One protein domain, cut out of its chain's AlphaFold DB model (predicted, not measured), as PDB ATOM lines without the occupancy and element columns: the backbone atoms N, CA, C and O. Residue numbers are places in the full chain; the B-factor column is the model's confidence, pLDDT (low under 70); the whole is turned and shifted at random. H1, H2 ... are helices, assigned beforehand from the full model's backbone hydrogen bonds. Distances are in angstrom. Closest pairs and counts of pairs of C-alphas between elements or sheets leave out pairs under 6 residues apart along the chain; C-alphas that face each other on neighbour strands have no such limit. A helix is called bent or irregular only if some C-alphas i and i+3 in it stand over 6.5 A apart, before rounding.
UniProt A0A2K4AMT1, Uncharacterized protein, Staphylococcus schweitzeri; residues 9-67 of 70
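This is residues 9 to 67 of the 70 residues of an uncharacterized protein of Staphylococcus schweitzeri (UniProt A0A2K4AMT1). H1 and H2 make a helical hairpin, lying side by side, and residues 45 to 67 form a free arm that sticks out from it, ending in H3. The printed part has 59 residues with three named helices, H1, H2 and H3 in chain order, and no named strand; the class is all helix. It is extended and flat, with a radius of gyration of the C-alphas of 16.0 A and spans of 42 by 33 by 12 A.

H1, residues 10 to 27, begins at C-alpha 10 (-33.573, 12.401, -14.757) and is 25.5 A long. H2, residues 33 to 44, is 15.8 A long and only just irregular, with C-alphas 35 and 38 6.8 A apart. H3, residues 53 to 67, is 20.6 A long and ends at C-alpha 67 (-62.236, -18.995, -5.528).

H1 and H2 touch, the closest C-alphas being those of Ser 17 and Ile 43, 6.4 A apart. They run opposite ways at a shallow tilt of 21 degrees. H3 is apart from both. Every O i to N i+4 pair is within hydrogen-bond range in H1 and H3, and 6 of 8 in H2.

The C-alphas farthest apart, of Glu 11 and Phe 67, are 46.0 A apart. The printed part has no cut; the link H1 to H2 is tight, H2 to H3 short. The pLDDT is under 70 at residues 32 to 51 and 67.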
ATOM      1  N   ASP A   9     -33.635  16.097 -11.518       82.69
ATOM      2  CA  ASP A   9     -33.594  15.767 -12.940       82.69
ATOM      3  C   ASP A   9     -33.360  14.262 -13.163       82.69
ATOM      4  O   ASP A   9     -32.921  13.522 -12.276       82.69
ATOM      5  N   TYR A  10     -33.681  13.807 -14.374       77.69
ATOM      6  CA  TYR A  10     -33.573  12.401 -14.757       77.69
ATOM      7  C   TYR A  10     -32.155  11.840 -14.555       77.69
ATOM      8  O   TYR A  10     -31.999  10.733 -14.047       77.69
ATOM      9  N   GLU A  11     -31.120  12.613 -14.897       83.56
ATOM     10  CA  GLU A  11     -29.720  12.187 -14.781       83.56
ATOM     11  C   GLU A  11     -29.328  11.944 -13.313       83.56
ATOM     12  O   GLU A  11     -28.641  10.976 -12.976       83.56
ATOM     13  N   SER A  12     -29.800  12.803 -12.416       81.00
ATOM     14  CA  SER A  12     -29.583  12.694 -10.979       81.00
ATOM     15  C   SER A  12     -30.311  11.485 -10.392       81.00
ATOM     16  O   SER A  12     -29.730  10.758  -9.582       81.00
ATOM     17  N   ILE A  13     -31.547  11.226 -10.832       81.56
ATOM     18  CA  ILE A  13     -32.300  10.019 -10.460       81.56
ATOM     19  C   ILE A  13     -31.548   8.769 -10.925       81.56
ATOM     20  O   ILE A  13     -31.353   7.847 -10.138       81.56
ATOM     21  N   GLU A  14     -31.062   8.750 -12.166       78.88
ATOM     22  CA  GLU A  14     -30.324   7.615 -12.718       78.88
ATOM     23  C   GLU A  14     -29.043   7.321 -11.924       78.88
ATOM     24  O   GLU A  14     -28.777   6.170 -11.565       78.88
ATOM     25  N   LYS A  15     -28.267   8.355 -11.579       83.44
ATOM     26  CA  LYS A  15     -27.060   8.208 -10.750       83.44
ATOM     27  C   LYS A  15     -27.380   7.635  -9.370       83.44
ATOM     28  O   LYS A  15     -26.709   6.699  -8.935       83.44
ATOM     29  N   ILE A  16     -28.411   8.154  -8.700       82.25
ATOM     30  CA  ILE A  16     -28.840   7.672  -7.378       82.25
ATOM     31  C   ILE A  16     -29.311   6.215  -7.461       82.25
ATOM     32  O   ILE A  16     -28.883   5.388  -6.655       82.25
ATOM     33  N   SER A  17     -30.130   5.882  -8.458       75.88
ATOM     34  CA  SER A  17     -30.619   4.522  -8.697       75.88
ATOM     35  C   SER A  17     -29.481   3.534  -8.951       75.88
ATOM     36  O   SER A  17     -29.509   2.420  -8.430       75.88
ATOM     37  N   ASN A  18     -28.448   3.939  -9.695       77.56
ATOM     38  CA  ASN A  18     -27.276   3.100  -9.949       77.56
ATOM     39  C   ASN A  18     -26.436   2.870  -8.685       77.56
ATOM     40  O   ASN A  18     -26.019   1.739  -8.437       77.56
ATOM     41  N   ILE A  19     -26.221   3.905  -7.864       84.25
ATOM     42  CA  ILE A  19     -25.539   3.764  -6.567       84.25
ATOM     43  C   ILE A  19     -26.320   2.798  -5.673       84.25
ATOM     44  O   ILE A  19     -25.749   1.840  -5.156       84.25
ATOM     45  N   TRP A  20     -27.633   3.002  -5.543       82.12
ATOM     46  CA  TRP A  20     -28.483   2.157  -4.709       82.12
ATOM     47  C   TRP A  20     -28.483   0.700  -5.179       82.12
ATOM     48  O   TRP A  20     -28.331  -0.206  -4.360       82.12
ATOM     49  N   LEU A  21     -28.604   0.460  -6.487       76.62
ATOM     50  CA  LEU A  21     -28.548  -0.882  -7.062       76.62
ATOM     51  C   LEU A  21     -27.208  -1.566  -6.760       76.62
ATOM     52  O   LEU A  21     -27.207  -2.698  -6.282       76.62
ATOM     53  N   ASN A  22     -26.085  -0.890  -7.006       79.38
ATOM     54  CA  ASN A  22     -24.761  -1.479  -6.806       79.38
ATOM     55  C   ASN A  22     -24.497  -1.790  -5.331       79.38
ATOM     56  O   ASN A  22     -24.105  -2.909  -5.014       79.38
ATOM     57  N   SER A  23     -24.813  -0.863  -4.423       79.12
ATOM     58  CA  SER A  23     -24.670  -1.104  -2.984       79.12
ATOM     59  C   SER A  23     -25.569  -2.240  -2.485       79.12
ATOM     60  O   SER A  23     -25.161  -2.995  -1.609       79.12
ATOM     61  N   ASN A  24     -26.773  -2.411  -3.043       75.44
ATOM     62  CA  ASN A  24     -27.628  -3.548  -2.688       75.44
ATOM     63  C   ASN A  24     -27.087  -4.877  -3.213       75.44
ATOM     64  O   ASN A  24     -27.183  -5.870  -2.498       75.44
ATOM     65  N   LEU A  25     -26.531  -4.902  -4.427       72.75
ATOM     66  CA  LEU A  25     -25.899  -6.098  -4.987       72.75
ATOM     67  C   LEU A  25     -24.650  -6.505  -4.196       72.75
ATOM     68  O   LEU A  25     -24.420  -7.694  -4.020       72.75
ATOM     69  N   GLU A  26     -23.863  -5.536  -3.726       79.50
ATOM     70  CA  GLU A  26     -22.704  -5.783  -2.860       79.50
ATOM     71  C   GLU A  26     -23.128  -6.280  -1.476       79.50
ATOM     72  O   GLU A  26     -22.598  -7.273  -0.989       79.50
ATOM     73  N   ALA A  27     -24.112  -5.629  -0.848       78.69
ATOM     74  CA  ALA A  27     -24.583  -6.008   0.485       78.69
ATOM     75  C   ALA A  27     -25.329  -7.354   0.512       78.69
ATOM     76  O   ALA A  27     -25.419  -7.976   1.568       78.69
ATOM     77  N   HIS A  28     -25.875  -7.787  -0.627       75.38
ATOM     78  CA  HIS A  28     -26.618  -9.039  -0.779       75.38
ATOM     79  C   HIS A  28     -25.933  -9.998  -1.759       75.38
ATOM     80  O   HIS A  28     -26.607 -10.728  -2.486       75.38
ATOM     81  N   ASP A  29     -24.600 -10.021  -1.772       71.06
ATOM     82  CA  ASP A  29     -23.787 -10.932  -2.591       71.06
ATOM     83  C   ASP A  29     -24.095 -12.425  -2.343       71.06
ATOM     84  O   ASP A  29     -23.923 -13.267  -3.228       71.06
ATOM     85  N   PHE A  30     -24.626 -12.740  -1.160       78.12
ATOM     86  CA  PHE A  30     -25.116 -14.053  -0.755       78.12
ATOM     87  C   PHE A  30     -26.429 -14.471  -1.445       78.12
ATOM     88  O   PHE A  30     -26.790 -15.650  -1.417       78.12
ATOM     89  N   ILE A  31     -27.150 -13.538  -2.079       70.12
ATOM     90  CA  ILE A  31     -28.326 -13.819  -2.908       70.12
ATOM     91  C   ILE A  31     -27.866 -13.894  -4.363       70.12
ATOM     92  O   ILE A  31     -27.338 -12.935  -4.923       70.12
ATOM     93  N   LYS A  32     -28.089 -15.034  -5.026       64.94
ATOM     94  CA  LYS A  32     -27.700 -15.167  -6.438       64.94
ATOM     95  C   LYS A  32     -28.418 -14.112  -7.285       64.94
ATOM     96  O   LYS A  32     -29.634 -13.945  -7.183       64.94
ATOM     97  N   ARG A  33     -27.671 -13.462  -8.186       63.12
ATOM     98  CA  ARG A  33     -28.161 -12.381  -9.067       63.12
ATOM     99  C   ARG A  33     -29.442 -12.724  -9.831       63.12
ATOM    100  O   ARG A  33     -30.250 -11.836 -10.076       63.12
ATOM    101  N   GLU A  34     -29.645 -13.992 -10.181       62.69
ATOM    102  CA  GLU A  34     -30.858 -14.491 -10.844       62.69
ATOM    103  C   GLU A  34     -32.144 -14.215 -10.043       62.69
ATOM    104  O   GLU A  34     -33.158 -13.856 -10.639       62.69
ATOM    105  N   TYR A  35     -32.085 -14.249  -8.707       59.91
ATOM    106  CA  TYR A  35     -33.206 -13.901  -7.825       59.91
ATOM    107  C   TYR A  35     -33.378 -12.386  -7.642       59.91
ATOM    108  O   TYR A  35     -34.454 -11.928  -7.268       59.91
ATOM    109  N   MET A  36     -32.342 -11.597  -7.945       59.03
ATOM    110  CA  MET A  36     -32.364 -10.128  -7.883       59.03
ATOM    111  C   MET A  36     -32.694  -9.470  -9.233       59.03
ATOM    112  O   MET A  36     -32.791  -8.243  -9.329       59.03
ATOM    113  N   SER A  37     -32.902 -10.266 -10.285       54.56
ATOM    114  CA  SER A  37     -33.330  -9.783 -11.603       54.56
ATOM    115  C   SER A  37     -34.659  -9.014 -11.528       54.56
ATOM    116  O   SER A  37     -34.807  -7.970 -12.163       54.56
ATOM    117  N   GLY A  38     -35.580  -9.440 -10.654       55.38
ATOM    118  CA  GLY A  38     -36.826  -8.720 -10.369       55.38
ATOM    119  C   GLY A  38     -36.610  -7.344  -9.727       55.38
ATOM    120  O   GLY A  38     -37.301  -6.389 -10.068       55.38
ATOM    121  N   SER A  39     -35.604  -7.192  -8.860       51.72
ATOM    122  CA  SER A  39     -35.254  -5.897  -8.253       51.72
ATOM    123  C   SER A  39     -34.586  -4.925  -9.230       51.72
ATOM    124  O   SER A  39     -34.815  -3.722  -9.129       51.72
ATOM    125  N   GLN A  40     -33.819  -5.413 -10.213       50.88
ATOM    126  CA  GLN A  40     -33.247  -4.555 -11.265       50.88
ATOM    127  C   GLN A  40     -34.334  -3.883 -12.113       50.88
ATOM    128  O   GLN A  40     -34.194  -2.713 -12.470       50.88
ATOM    129  N   ILE A  41     -35.424  -4.610 -12.384       52.62
ATOM    130  CA  ILE A  41     -36.616  -4.078 -13.049       52.62
ATOM    131  C   ILE A  41     -37.244  -3.002 -12.161       52.62
ATOM    132  O   ILE A  41     -37.399  -1.873 -12.610       52.62
ATOM    133  N   ILE A  42     -37.498  -3.284 -10.881       54.31
ATOM    134  CA  ILE A  42     -38.164  -2.340  -9.965       54.31
ATOM    135  C   ILE A  42     -37.421  -0.997  -9.860       54.31
ATOM    136  O   ILE A  42     -38.054   0.047  -9.904       54.31
ATOM    137  N   ILE A  43     -36.086  -0.993  -9.786       52.44
ATOM    138  CA  ILE A  43     -35.301   0.244  -9.588       52.44
ATOM    139  C   ILE A  43     -35.244   1.109 -10.853       52.44
ATOM    140  O   ILE A  43     -35.243   2.335 -10.765       52.44
ATOM    141  N   LYS A  44     -35.166   0.483 -12.036       48.38
ATOM    142  CA  LYS A  44     -35.008   1.192 -13.320       48.38
ATOM    143  C   LYS A  44     -36.326   1.465 -14.040       48.38
ATOM    144  O   LYS A  44     -36.376   2.350 -14.883       48.38
ATOM    145  N   THR A  45     -37.379   0.716 -13.717       50.44
ATOM    146  CA  THR A  45     -38.720   0.841 -14.315       50.44
ATOM    147  C   THR A  45     -39.775   1.264 -13.300       50.44
ATOM    148  O   THR A  45     -40.959   1.011 -13.510       50.44
ATOM    149  N   LEU A  46     -39.373   1.948 -12.221       47.66
ATOM    150  CA  LEU A  46     -40.276   2.748 -11.389       47.66
ATOM    151  C   LEU A  46     -40.803   3.935 -12.217       47.66
ATOM    152  O   LEU A  46     -40.523   5.101 -11.957       47.66
ATOM    153  N   ASP A  47     -41.574   3.615 -13.252       48.31
ATOM    154  CA  ASP A  47     -42.555   4.506 -13.818       48.31
ATOM    155  C   ASP A  47     -43.632   4.673 -12.747       48.31
ATOM    156  O   ASP A  47     -44.499   3.818 -12.540       48.31
ATOM    157  N   LEU A  48     -43.527   5.769 -12.001       51.09
ATOM    158  CA  LEU A  48     -44.488   6.149 -10.969       51.09
ATOM    159  C   LEU A  48     -45.898   6.406 -11.550       51.09
ATOM    160  O   LEU A  48     -46.832   6.587 -10.773       51.09
ATOM    161  N   ASN A  49     -46.060   6.378 -12.883       52.16
ATOM    162  CA  ASN A  49     -47.336   6.455 -13.595       52.16
ATOM    163  C   ASN A  49     -47.819   5.102 -14.148       52.16
ATOM    164  O   ASN A  49     -48.703   5.081 -15.006       52.16
ATOM    165  N   CYS A  50     -47.268   3.972 -13.692       53.19
ATOM    166  CA  CYS A  50     -47.734   2.663 -14.141       53.19
ATOM    167  C   CYS A  50     -49.229   2.485 -13.813       53.19
ATOM    168  O   CYS A  50     -49.630   2.449 -12.646       53.19
ATOM    169  N   ASP A  51     -50.072   2.389 -14.844       60.22
ATOM    170  CA  ASP A  51     -51.494   2.108 -14.676       60.22
ATOM    171  C   ASP A  51     -51.686   0.639 -14.268       60.22
ATOM    172  O   ASP A  51     -51.779  -0.281 -15.087       60.22
ATOM    173  N   PHE A  52     -51.769   0.417 -12.957       72.19
ATOM    174  CA  PHE A  52     -51.984  -0.899 -12.358       72.19
ATOM    175  C   PHE A  52     -53.373  -1.493 -12.649       72.19
ATOM    176  O   PHE A  52     -53.664  -2.602 -12.196       72.19
ATOM    177  N   THR A  53     -54.243  -0.814 -13.407       77.88
ATOM    178  CA  THR A  53     -55.586  -1.308 -13.750       77.88
ATOM    179  C   THR A  53     -55.534  -2.646 -14.486       77.88
ATOM    180  O   THR A  53     -56.336  -3.539 -14.196       77.88
ATOM    181  N   ILE A  54     -54.561  -2.833 -15.384       72.06
ATOM    182  CA  ILE A  54     -54.396  -4.092 -16.131       72.06
ATOM    183  C   ILE A  54     -53.991  -5.231 -15.184       72.06
ATOM    184  O   ILE A  54     -54.624  -6.288 -15.191       72.06
ATOM    185  N   ILE A  55     -53.007  -4.985 -14.313       75.12
ATOM    186  CA  ILE A  55     -52.526  -5.961 -13.323       75.12
ATOM    187  C   ILE A  55     -53.650  -6.331 -12.344       75.12
ATOM    188  O   ILE A  55     -53.894  -7.508 -12.079       75.12
ATOM    189  N   LYS A  56     -54.410  -5.339 -11.864       81.88
ATOM    190  CA  LYS A  56     -55.567  -5.545 -10.982       81.88
ATOM    191  C   LYS A  56     -56.648  -6.403 -11.642       81.88
ATOM    192  O   LYS A  56     -57.210  -7.287 -10.996       81.88
ATOM    193  N   LYS A  57     -56.939  -6.175 -12.928       81.62
ATOM    194  CA  LYS A  57     -57.929  -6.959 -13.680       81.62
ATOM    195  C   LYS A  57     -57.501  -8.422 -13.825       81.62
ATOM    196  O   LYS A  57     -58.331  -9.307 -13.638       81.62
ATOM    197  N   GLN A  58     -56.226  -8.670 -14.119       76.81
ATOM    198  CA  GLN A  58     -55.685 -10.028 -14.236       76.81
ATOM    199  C   GLN A  58     -55.730 -10.778 -12.900       76.81
ATOM    200  O   GLN A  58     -56.190 -11.916 -12.860       76.81
ATOM    201  N   LEU A  59     -55.337 -10.126 -11.800       81.31
ATOM    202  CA  LEU A  59     -55.402 -10.720 -10.461       81.31
ATOM    203  C   LEU A  59     -56.835 -11.075 -10.056       81.31
ATOM    204  O   LEU A  59     -57.072 -12.172  -9.560       81.31
ATOM    205  N   ASN A  60     -57.798 -10.191 -10.322       84.00
ATOM    206  CA  ASN A  60     -59.206 -10.477 -10.047       84.00
ATOM    207  C   ASN A  60     -59.734 -11.657 -10.876       84.00
ATOM    208  O   ASN A  60     -60.521 -12.443 -10.359       84.00
ATOM    209  N   GLY A  61     -59.299 -11.806 -12.133       83.38
ATOM    210  CA  GLY A  61     -59.639 -12.970 -12.956       83.38
ATOM    211  C   GLY A  61     -59.159 -14.275 -12.324       83.38
ATOM    212  O   GLY A  61     -59.960 -15.168 -12.089       83.38
ATOM    213  N   ILE A  62     -57.884 -14.330 -11.929       82.62
ATOM    214  CA  ILE A  62     -57.292 -15.499 -11.261       82.62
ATOM    215  C   ILE A  62     -58.018 -15.817  -9.948       82.62
ATOM    216  O   ILE A  62     -58.318 -16.974  -9.666       82.62
ATOM    217  N   VAL A  63     -58.317 -14.797  -9.135       80.50
ATOM    218  CA  VAL A  63     -59.057 -14.985  -7.880       80.50
ATOM    219  C   VAL A  63     -60.457 -15.532  -8.152       80.50
ATOM    220  O   VAL A  63     -60.889 -16.444  -7.457       80.50
ATOM    221  N   ASN A  64     -61.155 -15.039  -9.172       79.69
ATOM    222  CA  ASN A  64     -62.478 -15.548  -9.522       79.69
ATOM    223  C   ASN A  64     -62.417 -16.994 -10.033       79.69
ATOM    224  O   ASN A  64     -63.211 -17.823  -9.596       79.69
ATOM    225  N   ASP A  65     -61.446 -17.317 -10.886       78.31
ATOM    226  CA  ASP A  65     -61.278 -18.664 -11.434       78.31
ATOM    227  C   ASP A  65     -60.925 -19.689 -10.342       78.31
ATOM    228  O   ASP A  65     -61.346 -20.841 -10.404       78.31
ATOM    229  N   ILE A  66     -60.177 -19.274  -9.314       74.38
ATOM    230  CA  ILE A  66     -59.749 -20.157  -8.220       74.38
ATOM    231  C   ILE A  66     -60.788 -20.229  -7.092       74.38
ATOM    232  O   ILE A  66     -60.987 -21.294  -6.508       74.38
ATOM    233  N   PHE A  67     -61.428 -19.110  -6.747       66.81
ATOM    234  CA  PHE A  67     -62.236 -18.995  -5.528       66.81
ATOM    235  C   PHE A  67     -63.742 -18.836  -5.769       66.81
ATOM    236  O   PHE A  67     -64.500 -19.034  -4.821       66.81
TER     237      PHE A  67